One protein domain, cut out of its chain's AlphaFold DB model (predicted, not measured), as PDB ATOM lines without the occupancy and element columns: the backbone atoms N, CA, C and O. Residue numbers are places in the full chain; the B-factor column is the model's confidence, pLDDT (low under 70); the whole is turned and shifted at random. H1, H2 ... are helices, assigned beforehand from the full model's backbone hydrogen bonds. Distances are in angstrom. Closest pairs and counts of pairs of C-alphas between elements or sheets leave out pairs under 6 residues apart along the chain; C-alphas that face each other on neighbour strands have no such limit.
ATOM      1  N   ASP A  14     178.766 197.371 174.665       91.38
ATOM      2  CA  ASP A  14     178.467 195.934 174.690       91.38
ATOM      3  C   ASP A  14     177.921 195.470 173.338       91.38
ATOM      4  O   ASP A  14     178.316 194.425 172.811       91.38
ATOM      5  N   LEU A  15     177.061 196.277 172.712       91.31
ATOM      6  CA  LEU A  15     176.642 196.078 171.329       91.31
ATOM      7  C   LEU A  15     177.839 196.116 170.379       91.31
ATOM      8  O   LEU A  15     177.945 195.246 169.514       91.31
ATOM      9  N   TRP A  16     178.761 197.073 170.540       93.69
ATOM     10  CA  TRP A  16     179.960 197.109 169.701       93.69
ATOM     11  C   TRP A  16     180.810 195.852 169.875       93.69
ATOM     12  O   TRP A  16     181.248 195.272 168.880       93.69
ATOM     13  N   LEU A  17     181.009 195.390 171.113       92.94
ATOM     14  CA  LEU A  17     181.746 194.161 171.387       92.94
ATOM     15  C   LEU A  17     181.098 192.964 170.682       92.94
ATOM     16  O   LEU A  17     181.788 192.283 169.922       92.94
ATOM     17  N   ARG A  18     179.783 192.768 170.855       93.62
ATOM     18  CA  ARG A  18     179.025 191.699 170.184       93.62
ATOM     19  C   ARG A  18     179.170 191.772 168.668       93.62
ATOM     20  O   ARG A  18     179.563 190.792 168.043       93.62
ATOM     21  N   VAL A  19     178.927 192.940 168.070       93.00
ATOM     22  CA  VAL A  19     179.031 193.145 166.616       93.00
ATOM     23  C   VAL A  19     180.448 192.924 166.107       93.00
ATOM     24  O   VAL A  19     180.619 192.420 165.000       93.00
ATOM     25  N   ARG A  20     181.477 193.283 166.878       93.81
ATOM     26  CA  ARG A  20     182.881 193.143 166.480       93.81
ATOM     27  C   ARG A  20     183.372 191.699 166.525       93.81
ATOM     28  O   ARG A  20     184.196 191.331 165.694       93.81
ATOM     29  N   THR A  21     182.893 190.897 167.474       92.81
ATOM     30  CA  THR A  21     183.352 189.510 167.666       92.81
ATOM     31  C   THR A  21     182.426 188.475 167.049       92.81
ATOM     32  O   THR A  21     182.833 187.325 166.906       92.81
ATOM     33  N   ALA A  22     181.202 188.852 166.673       91.69
ATOM     34  CA  ALA A  22     180.251 187.912 166.104       91.69
ATOM     35  C   ALA A  22     180.822 187.224 164.852       91.69
ATOM     36  O   ALA A  22     181.462 187.893 164.025       91.69
ATOM     37  N   PRO A  23     180.612 185.906 164.700       90.50
ATOM     38  CA  PRO A  23     181.087 185.176 163.538       90.50
ATOM     39  C   PRO A  23     180.381 185.690 162.281       90.50
ATOM     40  O   PRO A  23     179.172 185.919 162.275       90.50
ATOM     41  N   LEU A  24     181.158 185.892 161.218       92.62
ATOM     42  CA  LEU A  24     180.626 186.160 159.884       92.62
ATOM     43  C   LEU A  24     180.568 184.851 159.086       92.62
ATOM     44  O   LEU A  24     181.295 183.913 159.423       92.62
ATOM     45  N   PRO A  25     179.722 184.772 158.045       88.94
ATOM     46  CA  PRO A  25     179.550 183.552 157.268       88.94
ATOM     47  C   PRO A  25     180.867 183.042 156.686       88.94
ATOM     48  O   PRO A  25     181.653 183.811 156.135       88.94
ATOM     49  N   VAL A  26     181.051 181.729 156.764       87.00
ATOM     50  CA  VAL A  26     182.134 180.987 156.114       87.00
ATOM     51  C   VAL A  26     181.500 180.152 155.005       87.00
ATOM     52  O   VAL A  26     180.387 179.642 155.172       87.00
ATOM     53  N   THR A  27     182.152 180.036 153.849       80.81
ATOM     54  CA  THR A  27     181.622 179.195 152.765       80.81
ATOM     55  C   THR A  27     181.703 177.716 153.130       80.81
ATOM     56  O   THR A  27     182.424 177.311 154.041       80.81
ATOM     57  N   ARG A  28     180.990 176.874 152.372       74.19
ATOM     58  CA  ARG A  28     181.105 175.412 152.504       74.19
ATOM     59  C   ARG A  28     182.534 174.909 152.288       74.19
ATOM     60  O   ARG A  28     182.907 173.914 152.894       74.19
ATOM     61  N   ASP A  29     183.318 175.626 151.487       79.81
ATOM     62  CA  ASP A  29     184.715 175.303 151.185       79.81
ATOM     63  C   ASP A  29     185.697 175.842 152.244       79.81
ATOM     64  O   ASP A  29     186.910 175.768 152.066       79.81
ATOM     65  N   GLY A  30     185.191 176.408 153.348       82.12
ATOM     66  CA  GLY A  30     186.006 176.913 154.453       82.12
ATOM     67  C   GLY A  30     186.638 178.284 154.207       82.12
ATOM     68  O   GLY A  30     187.464 178.715 155.012       82.12
ATOM     69  N   LEU A  31     186.268 178.991 153.131       85.88
ATOM     70  CA  LEU A  31     186.735 180.360 152.912       85.88
ATOM     71  C   LEU A  31     186.067 181.293 153.911       85.88
ATOM     72  O   LEU A  31     184.838 181.309 154.044       85.88
ATOM     73  N   ASP A  32     186.881 182.105 154.581       91.69
ATOM     74  CA  ASP A  32     186.365 183.143 155.456       91.69
ATOM     75  C   ASP A  32     185.586 184.210 154.664       91.69
ATOM     76  O   ASP A  32     185.582 184.272 153.426       91.69
ATOM     77  N   PHE A  33     184.878 185.060 155.401       94.06
ATOM     78  CA  PHE A  33     184.010 186.065 154.804       94.06
ATOM     79  C   PHE A  33     184.772 187.073 153.925       94.06
ATOM     80  O   PHE A  33     184.256 187.486 152.886       94.06
ATOM     81  N   ALA A  34     185.997 187.457 154.305       94.44
ATOM     82  CA  ALA A  34     186.805 188.409 153.544       94.44
ATOM     83  C   ALA A  34     187.339 187.775 152.252       94.44
ATOM     84  O   ALA A  34     187.260 188.393 151.193       94.44
ATOM     85  N   ALA A  35     187.791 186.522 152.306       94.06
ATOM     86  CA  ALA A  35     188.215 185.748 151.145       94.06
ATOM     87  C   ALA A  35     187.061 185.522 150.162       94.06
ATOM     88  O   ALA A  35     187.222 185.684 148.952       94.06
ATOM     89  N   THR A  36     185.869 185.227 150.680       93.12
ATOM     90  CA  THR A  36     184.654 185.100 149.864       93.12
ATOM     91  C   THR A  36     184.301 186.422 149.189       93.12
ATOM     92  O   THR A  36     184.004 186.455 147.996       93.12
ATOM     93  N   LEU A  37     184.360 187.529 149.934       93.75
ATOM     94  CA  LEU A  37     184.098 188.866 149.410       93.75
ATOM     95  C   LEU A  37     185.114 189.260 148.330       93.75
ATOM     96  O   LEU A  37     184.708 189.774 147.288       93.75
ATOM     97  N   ALA A  38     186.397 188.959 148.550       94.25
ATOM     98  CA  ALA A  38     187.477 189.179 147.594       94.25
ATOM     99  C   ALA A  38     187.231 188.435 146.277       94.25
ATOM    100  O   ALA A  38     187.271 189.045 145.210       94.25
ATOM    101  N   ALA A  39     186.889 187.146 146.356       91.00
ATOM    102  CA  ALA A  39     186.618 186.315 145.186       91.00
ATOM    103  C   ALA A  39     185.358 186.756 144.423       91.00
ATOM    104  O   ALA A  39     185.385 186.897 143.203       91.00
ATOM    105  N   VAL A  40     184.249 187.014 145.126       89.88
ATOM    106  CA  VAL A  40     182.965 187.385 144.497       89.88
ATOM    107  C   VAL A  40     183.019 188.766 143.839       89.88
ATOM    108  O   VAL A  40     182.252 189.043 142.914       89.88
ATOM    109  N   ARG A  41     183.877 189.663 144.335       89.69
ATOM    110  CA  ARG A  41     183.948 191.058 143.883       89.69
ATOM    111  C   ARG A  41     185.220 191.402 143.119       89.69
ATOM    112  O   ARG A  41     185.388 192.578 142.811       89.69
ATOM    113  N   ASP A  42     186.055 190.409 142.818       92.56
ATOM    114  CA  ASP A  42     187.335 190.574 142.122       92.56
ATOM    115  C   ASP A  42     188.171 191.718 142.726       92.56
ATOM    116  O   ASP A  42     188.542 192.684 142.061       92.56
ATOM    117  N   MET A  43     188.381 191.660 144.047       93.69
ATOM    118  CA  MET A  43     189.121 192.685 144.794       93.69
ATOM    119  C   MET A  43     190.283 192.088 145.595       93.69
ATOM    120  O   MET A  43     190.220 190.921 145.993       93.69
ATOM    121  N   PRO A  44     191.335 192.876 145.893       95.62
ATOM    122  CA  PRO A  44     192.429 192.426 146.744       95.62
ATOM    123  C   PRO A  44     191.937 191.992 148.131       95.62
ATOM    124  O   PRO A  44     191.114 192.665 148.751       95.62
ATOM    125  N   LEU A  45     192.504 190.906 148.668       94.69
ATOM    126  CA  LEU A  45     192.118 190.374 149.984       94.69
ATOM    127  C   LEU A  45     192.272 191.409 151.111       94.69
ATOM    128  O   LEU A  45     191.444 191.480 152.016       94.69
ATOM    129  N   ARG A  46     193.307 192.252 151.032       95.12
ATOM    130  CA  ARG A  46     193.521 193.361 151.971       95.12
ATOM    131  C   ARG A  46     192.333 194.328 151.988       95.12
ATOM    132  O   ARG A  46     191.828 194.647 153.059       95.12
ATOM    133  N   ASP A  47     191.861 194.732 150.813       95.00
ATOM    134  CA  ASP A  47     190.736 195.661 150.684       95.00
ATOM    135  C   ASP A  47     189.435 195.018 151.182       95.00
ATOM    136  O   ASP A  47     188.599 195.688 151.788       95.00
ATOM    137  N   ALA A  48     189.284 193.702 150.999       95.38
ATOM    138  CA  ALA A  48     188.168 192.955 151.565       95.38
ATOM    139  C   ALA A  48     188.197 192.946 153.105       95.38
ATOM    140  O   ALA A  48     187.154 193.143 153.722       95.38
ATOM    141  N   HIS A  49     189.359 192.785 153.748       95.44
ATOM    142  CA  HIS A  49     189.469 192.884 155.212       95.44
ATOM    143  C   HIS A  49     189.128 194.283 155.740       95.44
ATOM    144  O   HIS A  49     188.378 194.410 156.717       95.44
ATOM    145  N   ASP A  50     189.628 195.328 155.079       95.44
ATOM    146  CA  ASP A  50     189.291 196.714 155.415       95.44
ATOM    147  C   ASP A  50     187.774 196.937 155.279       95.44
ATOM    148  O   ASP A  50     187.120 197.493 156.167       95.44
ATOM    149  N   LEU A  51     187.176 196.400 154.213       95.56
ATOM    150  CA  LEU A  51     185.741 196.475 153.978       95.56
ATOM    151  C   LEU A  51     184.916 195.713 155.023       95.56
ATOM    152  O   LEU A  51     183.869 196.200 155.447       95.56
ATOM    153  N   VAL A  52     185.378 194.548 155.479       96.00
ATOM    154  CA  VAL A  52     184.727 193.791 156.562       96.00
ATOM    155  C   VAL A  52     184.745 194.573 157.874       96.00
ATOM    156  O   VAL A  52     183.754 194.571 158.610       96.00
ATOM    157  N   THR A  53     185.835 195.287 158.156       95.50
ATOM    158  CA  THR A  53     185.936 196.152 159.338       95.50
ATOM    159  C   THR A  53     184.904 197.277 159.274       95.50
ATOM    160  O   THR A  53     184.120 197.464 160.208       95.50
ATOM    161  N   GLU A  54     184.824 197.973 158.140       95.56
ATOM    162  CA  GLU A  54     183.834 199.032 157.924       95.56
ATOM    163  C   GLU A  54     182.391 198.511 157.885       95.56
ATOM    164  O   GLU A  54     181.466 199.188 158.335       95.56
ATOM    165  N   TYR A  55     182.186 197.283 157.414       95.00
ATOM    166  CA  TYR A  55     180.889 196.620 157.455       95.00
ATOM    167  C   TYR A  55     180.413 196.375 158.891       95.00
ATOM    168  O   TYR A  55     179.266 196.686 159.217       95.00
ATOM    169  N   ARG A  56     181.288 195.904 159.787       94.75
ATOM    170  CA  ARG A  56     180.952 195.768 161.215       94.75
ATOM    171  C   ARG A  56     180.626 197.123 161.847       94.75
ATOM    172  O   ARG A  56     179.654 197.226 162.593       94.75
ATOM    173  N   ARG A  57     181.379 198.176 161.509       93.94
ATOM    174  CA  ARG A  57     181.083 199.553 161.955       93.94
ATOM    175  C   ARG A  57     179.701 200.013 161.487       93.94
ATOM    176  O   ARG A  57     178.954 200.597 162.265       93.94
ATOM    177  N   PHE A  58     179.324 199.702 160.248       92.69
ATOM    178  CA  PHE A  58     177.979 199.975 159.743       92.69
ATOM    179  C   PHE A  58     176.893 199.199 160.498       92.69
ATOM    180  O   PHE A  58     175.893 199.802 160.873       92.69
ATOM    181  N   LEU A  59     177.083 197.902 160.762       91.88
ATOM    182  CA  LEU A  59     176.123 197.096 161.530       91.88
ATOM    183  C   LEU A  59     175.867 197.672 162.925       91.88
ATOM    184  O   LEU A  59     174.726 197.698 163.377       91.88
ATOM    185  N   TYR A  60     176.919 198.167 163.577       92.50
ATOM    186  CA  TYR A  60     176.812 198.852 164.858       92.50
ATOM    187  C   TYR A  60     175.942 200.110 164.769       92.50
ATOM    188  O   TYR A  60     174.966 200.244 165.502       92.50
ATOM    189  N   LEU A  61     176.242 200.998 163.813       90.56
ATOM    190  CA  LEU A  61     175.458 202.218 163.589       90.56
ATOM    191  C   LEU A  61     173.995 201.904 163.235       90.56
ATOM    192  O   LEU A  61     173.091 202.594 163.700       90.56
ATOM    193  N   ALA A  62     173.766 200.837 162.468       87.50
ATOM    194  CA  ALA A  62     172.438 200.360 162.092       87.50
ATOM    195  C   ALA A  62     171.620 199.806 163.254       87.50
ATOM    196  O   ALA A  62     170.397 199.958 163.256       87.50
ATOM    197  N   ALA A  63     172.277 199.190 164.230       87.69
ATOM    198  CA  ALA A  63     171.633 198.720 165.445       87.69
ATOM    199  C   ALA A  63     171.330 199.868 166.425       87.69
ATOM    200  O   ALA A  63     170.306 199.815 167.100       87.69
ATOM    201  N   LEU A  64     172.158 200.921 166.460       86.38
ATOM    202  CA  LEU A  64     171.892 202.119 167.263       86.38
ATOM    203  C   LEU A  64     170.710 202.938 166.730       86.38
ATOM    204  O   LEU A  64     169.848 203.355 167.500       86.38
ATOM    205  N   ASP A  65     170.677 203.194 165.419       81.31
ATOM    206  CA  ASP A  65     169.594 203.941 164.781       81.31
ATOM    207  C   ASP A  65     169.333 203.447 163.350       81.31
ATOM    208  O   ASP A  65     170.085 203.694 162.396       81.31
ATOM    209  N   GLN A  66     168.194 202.779 163.190       69.25
ATOM    210  CA  GLN A  66     167.747 202.228 161.915       69.25
ATOM    211  C   GLN A  66     167.385 203.313 160.887       69.25
ATOM    212  O   GLN A  66     167.451 203.065 159.683       69.25
ATOM    213  N   THR A  67     167.033 204.525 161.327       65.38
ATOM    214  CA  THR A  67     166.650 205.638 160.442       65.38
ATOM    215  C   THR A  67     167.857 206.338 159.812       65.38
ATOM    216  O   THR A  67     167.745 206.957 158.750       65.38
ATOM    217  N   MET A  68     169.035 206.193 160.422       64.06
ATOM    218  CA  MET A  68     170.277 206.858 160.025       64.06
ATOM    219  C   MET A  68     171.239 205.940 159.267       64.06
ATOM    220  O   MET A  68     172.421 206.259 159.181       64.06
ATOM    221  N   SER A  69     170.784 204.821 158.704       69.94
ATOM    222  CA  SER A  69     171.689 203.737 158.294       69.94
ATOM    223  C   SER A  69     171.639 203.428 156.803       69.94
ATOM    224  O   SER A  69     171.184 202.376 156.365       69.94
ATOM    225  N   VAL A  70     172.151 204.373 156.009       77.44
ATOM    226  CA  VAL A  70     172.360 204.188 154.566       77.44
ATOM    227  C   VAL A  70     173.796 203.709 154.323       77.44
ATOM    228  O   VAL A  70     174.729 204.491 154.532       77.44
ATOM    229  N   PRO A  71     174.016 202.465 153.861       85.44
ATOM    230  CA  PRO A  71     175.359 201.987 153.569       85.44
ATOM    231  C   PRO A  71     175.908 202.628 152.280       85.44
ATOM    232  O   PRO A  71     175.165 202.827 151.310       85.44
ATOM    233  N   PRO A  72     177.214 202.945 152.216       87.94
ATOM    234  CA  PRO A  72     177.879 203.231 150.950       87.94
ATOM    235  C   PRO A  72     177.949 201.974 150.071       87.94
ATOM    236  O   PRO A  72     177.735 200.859 150.536       87.94
ATOM    237  N   ALA A  73     178.285 202.149 148.789       86.75
ATOM    238  CA  ALA A  73     178.281 201.065 147.800       86.75
ATOM    239  C   ALA A  73     179.123 199.851 148.189       86.75
ATOM    240  O   ALA A  73     178.690 198.721 148.018       86.75
ATOM    241  N   SER A  74     180.323 200.106 148.688       90.00
ATOM    242  CA  SER A  74     181.270 199.103 149.160       90.00
ATOM    243  C   SER A  74     180.669 198.286 150.307       90.00
ATOM    244  O   SER A  74     180.587 197.065 150.228       90.00
ATOM    245  N   VAL A  75     180.183 198.951 151.355       91.88
ATOM    246  CA  VAL A  75     179.584 198.300 152.532       91.88
ATOM    247  C   VAL A  75     178.292 197.565 152.168       91.88
ATOM    248  O   VAL A  75     178.035 196.483 152.689       91.88
ATOM    249  N   GLU A  76     177.508 198.109 151.234       88.94
ATOM    250  CA  GLU A  76     176.321 197.455 150.673       88.94
ATOM    251  C   GLU A  76     176.683 196.101 150.038       88.94
ATOM    252  O   GLU A  76     175.958 195.137 150.241       88.94
ATOM    253  N   MET A  77     177.839 195.973 149.371       90.12
ATOM    254  CA  MET A  77     178.280 194.690 148.801       90.12
ATOM    255  C   MET A  77     178.538 193.622 149.867       90.12
ATOM    256  O   MET A  77     178.151 192.470 149.666       90.12
ATOM    257  N   ALA A  78     179.195 193.989 150.972       93.12
ATOM    258  CA  ALA A  78     179.438 193.081 152.093       93.12
ATOM    259  C   ALA A  78     178.120 192.712 152.785       93.12
ATOM    260  O   ALA A  78     177.867 191.548 153.087       93.12
ATOM    261  N   TRP A  79     177.236 193.691 152.971       91.38
ATOM    262  CA  TRP A  79     175.924 193.451 153.552       91.38
ATOM    263  C   TRP A  79     175.062 192.523 152.693       91.38
ATOM    264  O   TRP A  79     174.471 191.584 153.223       91.38
ATOM    265  N   ASP A  80     175.031 192.736 151.378       89.38
ATOM    266  CA  ASP A  80     174.319 191.881 150.430       89.38
ATOM    267  C   ASP A  80     174.851 190.447 150.454       89.38
ATOM    268  O   ASP A  80     174.065 189.502 150.381       89.38
ATOM    269  N   LEU A  81     176.171 190.265 150.577       91.19
ATOM    270  CA  LEU A  81     176.774 188.940 150.723       91.19
ATOM    271  C   LEU A  81     176.328 188.273 152.032       91.19
ATOM    272  O   LEU A  81     175.871 187.134 152.014       91.19
ATOM    273  N   HIS A  82     176.389 188.989 153.160       91.75
ATOM    274  CA  HIS A  82     175.961 188.443 154.449       91.75
ATOM    275  C   HIS A  82     174.465 188.096 154.450       91.75
ATOM    276  O   HIS A  82     174.088 187.031 154.923       91.75
ATOM    277  N   ARG A  83     173.610 188.926 153.841       89.75
ATOM    278  CA  ARG A  83     172.158 188.690 153.730       89.75
ATOM    279  C   ARG A  83     171.770 187.426 152.964       89.75
ATOM    280  O   ARG A  83     170.646 186.963 153.116       89.75
ATOM    281  N   GLN A  84     172.657 186.911 152.116       87.81
ATOM    282  CA  GLN A  84     172.447 185.654 151.395       87.81
ATOM    283  C   GLN A  84     172.806 184.429 152.246       87.81
ATOM    284  O   GLN A  84     172.458 183.309 151.876       87.81
ATOM    285  N   SER A  85     173.481 184.628 153.383       86.81
ATOM    286  CA  SER A  85     173.783 183.555 154.324       86.81
ATOM    287  C   SER A  85     172.511 183.051 155.017       86.81
ATOM    288  O   SER A  85     171.719 183.873 155.493       86.81
ATOM    289  N   PRO A  86     172.339 181.723 155.173       85.38
ATOM    290  CA  PRO A  86     171.248 181.144 155.959       85.38
ATOM    291  C   PRO A  86     171.192 181.657 157.406       85.38
ATOM    292  O   PRO A  86     170.110 181.788 157.975       85.38
ATOM    293  N   ASP A  87     172.346 181.987 157.992       87.44
ATOM    294  CA  ASP A  87     172.450 182.402 159.394       87.44
ATOM    295  C   ASP A  87     172.192 183.901 159.615       87.44
ATOM    296  O   ASP A  87     172.186 184.363 160.755       87.44
ATOM    297  N   TYR A  88     171.936 184.683 158.561       89.62
ATOM    298  CA  TYR A  88     171.782 186.138 158.675       89.62
ATOM    299  C   TYR A  88     170.643 186.559 159.617       89.62
ATOM    300  O   TYR A  88     170.798 187.481 160.420       89.62
ATOM    301  N   THR A  89     169.498 185.874 159.558       85.94
ATOM    302  CA  THR A  89     168.352 186.161 160.440       85.94
ATOM    303  C   THR A  89     168.689 185.885 161.906       85.94
ATOM    304  O   THR A  89     168.320 186.667 162.789       85.94
ATOM    305  N   ARG A  90     169.438 184.803 162.164       87.06
ATOM    306  CA  ARG A  90     169.933 184.469 163.503       87.06
ATOM    307  C   ARG A  90     170.909 185.540 163.983       87.06
ATOM    308  O   ARG A  90     170.716 186.089 165.062       87.06
ATOM    309  N   PHE A  91     171.879 185.909 163.145       90.06
ATOM    310  CA  PHE A  91     172.840 186.972 163.433       90.06
ATOM    311  C   PHE A  91     172.144 188.284 163.818       90.06
ATOM    312  O   PHE A  91     172.506 188.896 164.819       90.06
ATOM    313  N   CYS A  92     171.117 188.708 163.071       87.31
ATOM    314  CA  CYS A  92     170.378 189.934 163.387       87.31
ATOM    315  C   CYS A  92     169.736 189.868 164.779       87.31
ATOM    316  O   CYS A  92     169.939 190.764 165.598       87.31
ATOM    317  N   THR A  93     169.023 188.780 165.068       85.31
ATOM    318  CA  THR A  93     168.311 188.618 166.342       85.31
ATOM    319  C   THR A  93     169.278 188.512 167.525       85.31
ATOM    320  O   THR A  93     169.114 189.216 168.516       85.31
ATOM    321  N   GLU A  94     170.314 187.678 167.416       86.62
ATOM    322  CA  GLU A  94     171.215 187.351 168.529       86.62
ATOM    323  C   GLU A  94     172.324 188.394 168.737       86.62
ATOM    324  O   GLU A  94     172.684 188.713 169.871       86.62
ATOM    325  N   THR A  95     172.864 188.959 167.651       87.31
ATOM    326  CA  THR A  95     173.980 189.917 167.725       87.31
ATOM    327  C   THR A  95     173.490 191.356 167.806       87.31
ATOM    328  O   THR A  95     173.977 192.120 168.638       87.31
ATOM    329  N   LEU A  96     172.534 191.741 166.952       85.06
ATOM    330  CA  LEU A  96     172.055 193.127 166.871       85.06
ATOM    331  C   LEU A  96     170.887 193.403 167.822       85.06
ATOM    332  O   LEU A  96     170.580 194.563 168.071       85.06
ATOM    333  N   GLY A  97     170.229 192.364 168.352       78.38
ATOM    334  CA  GLY A  97     169.043 192.521 169.198       78.38
ATOM    335  C   GLY A  97     167.826 193.068 168.444       78.38
ATOM    336  O   GLY A  97     166.904 193.593 169.064       78.38
ATOM    337  N   ALA A  98     167.819 192.975 167.111       68.12
ATOM    338  CA  ALA A  98     166.762 193.499 166.251       68.12
ATOM    339  C   ALA A  98     166.383 192.482 165.167       68.12
ATOM    340  O   ALA A  98     167.226 191.738 164.671       68.12
ATOM    341  N   SER A  99     165.108 192.479 164.763       58.38
ATOM    342  CA  SER A  99     164.568 191.491 163.812       58.38
ATOM    343  C   SER A  99     165.259 191.534 162.436       58.38
ATOM    344  O   SER A  99     165.385 190.499 161.788       58.38
ATOM    345  N   ALA A 100     165.749 192.705 162.008       61.59
ATOM    346  CA  ALA A 100     166.647 192.882 160.865       61.59
ATOM    347  C   ALA A 100     167.148 194.334 160.796       61.59
ATOM    348  O   ALA A 100     166.431 195.252 161.191       61.59
ATOM    349  N   VAL A 101     168.316 194.562 160.186       65.69
ATOM    350  CA  VAL A 101     168.642 195.885 159.624       65.69
ATOM    351  C   VAL A 101     167.688 196.138 158.445       65.69
ATOM    352  O   VAL A 101     167.681 195.311 157.523       65.69
ATOM    353  N   PRO A 102     166.873 197.216 158.439       58.47
ATOM    354  CA  PRO A 102     165.879 197.448 157.393       58.47
ATOM    355  C   PRO A 102     166.499 197.459 155.996       58.47
ATOM    356  O   PRO A 102     167.284 198.330 155.624       58.47
ATOM    357  N   GLY A 103     166.138 196.448 155.212       54.12
ATOM    358  CA  GLY A 103     166.635 196.226 153.863       54.12
ATOM    359  C   GLY A 103     165.905 197.049 152.810       54.12
ATOM    360  O   GLY A 103     165.302 196.450 151.929       54.12
ATOM    361  N   ASP A 104     165.948 198.379 152.881       50.09
ATOM    362  CA  ASP A 104     165.520 199.268 151.782       50.09
ATOM    363  C   ASP A 104     166.027 200.723 151.867       50.09
ATOM    364  O   ASP A 104     165.737 201.524 150.975       50.09
ATOM    365  N   GLY A 105     166.919 201.051 152.810       48.22
ATOM    366  CA  GLY A 105     167.703 202.297 152.807       48.22
ATOM    367  C   GLY A 105     168.691 202.426 151.633       48.22
ATOM    368  O   GLY A 105     169.607 203.245 151.669       48.22
ATOM    369  N   ALA A 106     168.541 201.612 150.587       53.06
ATOM    370  CA  ALA A 106     169.382 201.572 149.404       53.06
ATOM    371  C   ALA A 106     169.248 202.872 148.609       53.06
ATOM    372  O   ALA A 106     168.417 202.957 147.719       53.06
ATOM    373  N   ARG A 107     170.063 203.885 148.923       60.50
ATOM    374  CA  ARG A 107     170.286 205.103 148.119       60.50
ATOM    375  C   ARG A 107     169.037 205.656 147.406       60.50
ATOM    376  O   ARG A 107     169.140 206.140 146.290       60.50
ATOM    377  N   ASN A 108     167.855 205.598 148.012       64.31
ATOM    378  CA  ASN A 108     166.629 206.072 147.371       64.31
ATOM    379  C   ASN A 108     166.602 207.610 147.357       64.31
ATOM    380  O   ASN A 108     167.463 208.271 147.955       64.31
ATOM    381  N   LEU A 109     165.625 208.207 146.673       56.59
ATOM    382  CA  LEU A 109     165.391 209.653 146.756       56.59
ATOM    383  C   LEU A 109     165.264 210.065 148.239       56.59
ATOM    384  O   LEU A 109     164.514 209.452 148.989       56.59
ATOM    385  N   GLY A 110     166.059 211.048 148.676       67.38
ATOM    386  CA  GLY A 110     166.141 211.482 150.083       67.38
ATOM    387  C   GLY A 110     167.258 210.838 150.925       67.38
ATOM    388  O   GLY A 110     167.612 211.370 151.978       67.38
ATOM    389  N   SER A 111     167.909 209.774 150.439       74.00
ATOM    390  CA  SER A 111     168.990 209.068 151.159       74.00
ATOM    391  C   SER A 111     170.218 209.927 151.477       74.00
ATOM    392  O   SER A 111     170.957 209.624 152.410       74.00
ATOM    393  N   SER A 112     170.446 211.028 150.755       80.62
ATOM    394  CA  SER A 112     171.602 211.899 150.987       80.62
ATOM    395  C   SER A 112     171.588 212.561 152.369       80.62
ATOM    396  O   SER A 112     172.658 212.806 152.924       80.62
ATOM    397  N   ALA A 113     170.410 212.872 152.924       82.50
ATOM    398  CA  ALA A 113     170.302 213.432 154.272       82.50
ATOM    399  C   ALA A 113     170.615 212.371 155.333       82.50
ATOM    400  O   ALA A 113     171.482 212.600 156.176       82.50
ATOM    401  N   ALA A 114     169.997 211.192 155.210       81.69
ATOM    402  CA  ALA A 114     170.261 210.049 156.077       81.69
ATOM    403  C   ALA A 114     171.742 209.639 156.039       81.69
ATOM    404  O   ALA A 114     172.350 209.477 157.085       81.69
ATOM    405  N   TYR A 115     172.376 209.611 154.862       87.62
ATOM    406  CA  TYR A 115     173.803 209.296 154.727       87.62
ATOM    407  C   TYR A 115     174.728 210.313 155.406       87.62
ATOM    408  O   TYR A 115     175.732 209.949 156.021       87.62
ATOM    409  N   ARG A 116     174.404 211.615 155.331       88.56
ATOM    410  CA  ARG A 116     175.143 212.635 156.096       88.56
ATOM    411  C   ARG A 116     175.005 212.397 157.597       88.56
ATOM    412  O   ARG A 116     175.990 212.557 158.317       88.56
ATOM    413  N   ALA A 117     173.815 212.001 158.037       87.81
ATOM    414  CA  ALA A 117     173.539 211.635 159.417       87.81
ATOM    415  C   ALA A 117     174.362 210.396 159.831       87.81
ATOM    416  O   ALA A 117     175.053 210.456 160.846       87.81
ATOM    417  N   THR A 118     174.425 209.347 158.995       89.62
ATOM    418  CA  THR A 118     175.273 208.155 159.203       89.62
ATOM    419  C   THR A 118     176.736 208.533 159.409       89.62
ATOM    420  O   THR A 118     177.364 208.107 160.372       89.62
ATOM    421  N   ARG A 119     177.296 209.381 158.533       91.50
ATOM    422  CA  ARG A 119     178.701 209.819 158.638       91.50
ATOM    423  C   ARG A 119     178.959 210.675 159.879       91.50
ATOM    424  O   ARG A 119     180.067 210.661 160.411       91.50
ATOM    425  N   ALA A 120     177.970 211.446 160.329       90.44
ATOM    426  CA  ALA A 120     178.073 212.204 161.570       90.44
ATOM    427  C   ALA A 120     178.050 211.281 162.797       90.44
ATOM    428  O   ALA A 120     178.881 211.463 163.682       90.44
ATOM    429  N   ALA A 121     177.170 210.275 162.807       89.50
ATOM    430  CA  ALA A 121     177.146 209.241 163.838       89.50
ATOM    431  C   ALA A 121     178.472 208.477 163.878       89.50
ATOM    432  O   ALA A 121     179.077 208.388 164.935       89.50
ATOM    433  N   TYR A 122     178.995 208.061 162.722       92.50
ATOM    434  CA  TYR A 122     180.303 207.415 162.624       92.50
ATOM    435  C   TYR A 122     181.397 208.213 163.348       92.50
ATOM    436  O   TYR A 122     182.091 207.678 164.206       92.50
ATOM    437  N   ARG A 123     181.526 209.514 163.054       92.56
ATOM    438  CA  ARG A 123     182.536 210.365 163.708       92.56
ATOM    439  C   ARG A 123     182.345 210.468 165.215       92.56
ATOM    440  O   ARG A 123     183.328 210.569 165.936       92.56
ATOM    441  N   ARG A 124     181.096 210.484 165.678       91.50
ATOM    442  CA  ARG A 124     180.776 210.560 167.105       91.50
ATOM    443  C   ARG A 124     181.135 209.261 167.827       91.50
ATOM    444  O   ARG A 124     181.747 209.335 168.881       91.50
ATOM    445  N   GLU A 125     180.788 208.109 167.253       91.38
ATOM    446  CA  GLU A 125     181.016 206.803 167.889       91.38
ATOM    447  C   GLU A 125     182.485 206.350 167.813       91.38
ATOM    448  O   GLU A 125     183.007 205.796 168.773       91.38
ATOM    449  N   PHE A 126     183.165 206.582 166.683       91.81
ATOM    450  CA  PHE A 126     184.529 206.082 166.447       91.81
ATOM    451  C   PHE A 126     185.625 207.136 166.656       91.81
ATOM    452  O   PHE A 126     186.804 206.799 166.614       91.81
ATOM    453  N   GLY A 127     185.269 208.411 166.848       90.94
ATOM    454  CA  GLY A 127     186.228 209.505 167.048       90.94
ATOM    455  C   GLY A 127     187.045 209.891 165.808       90.94
ATOM    456  O   GLY A 127     187.835 210.831 165.865       90.94
TER     457      GLY A 127
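This is residues 14 to 127 of the 216 residues of an uncharacterized protein of Boseongicola sp. HY14 (UniProt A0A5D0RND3). One long helix, H3, runs through the middle, and shorter helices pack round it, mostly crossed. H2 packs on its first part, H4 crosses it at residues 51 to 58, and H1 and H6 pack on its later half from different sides, with H5 beside H1. The printed part has 114 residues with six named helices, H1 to H6 in chain order, and no named strand; the class is all helix. It is compact, with a radius of gyration of the C-alphas of 13.7 A and spans of 40 by 29 by 27 A.

H3, residues 45 to 64, is 29.1 A long and begins at C-alpha 45 (192.118, 190.374, 149.984). H6, residues 111 to 126, is 22.0 A long and ends at C-alpha 126 (184.529, 206.082, 166.447). H4 spans residues 73 to 83, 15.0 A. H2 spans residues 33 to 41, 12.0 A; H5, residues 88 to 96, 10.8 A; H1, residues 14 to 21, 10.7 A, from C-alpha 14 (178.467, 195.934, 174.690).

H3 is the hub. With residues 51 to 58 it touches H4, about perpendicular at 78 degrees; the closest C-alphas, of Tyr 55 and Val 75, are 5.4 A apart. With residues 45 to 52 it touches H2, closest at the C-alphas of Ala 34 and Ala 48, 5.1 A. With residues 57 to 61 it touches residues 118 to 122 of H6, about perpendicular at 83 degrees; the closest C-alphas are Leu 61 and Tyr 122, 7.2 A. With residues 56 to 60 it touches H1 at a shallow tilt of 22 degrees, opposite ways, closest at the C-alphas of Trp 16 and Tyr 60, 6.0 A. H3 and H5 only just touch, with 3 pairs of C-alphas within 8 A, closest at Ala 63 and Leu 96, 5.8 A. H1 touches H5, closest at the C-alphas of Arg 18 and Thr 95, 5.9 A. H2 and H6 are apart. In H1 to H6 every O i to N i+4 pair is within hydrogen-bond range.

The two C-alphas farthest apart, of Asp 29 and Ala 113, are 40.9 A apart. The printed part has no cut. The links H1 to H2 and H5 to H6 are long. The pLDDT is under 70 at residues 66 to 69 and 98 to 110.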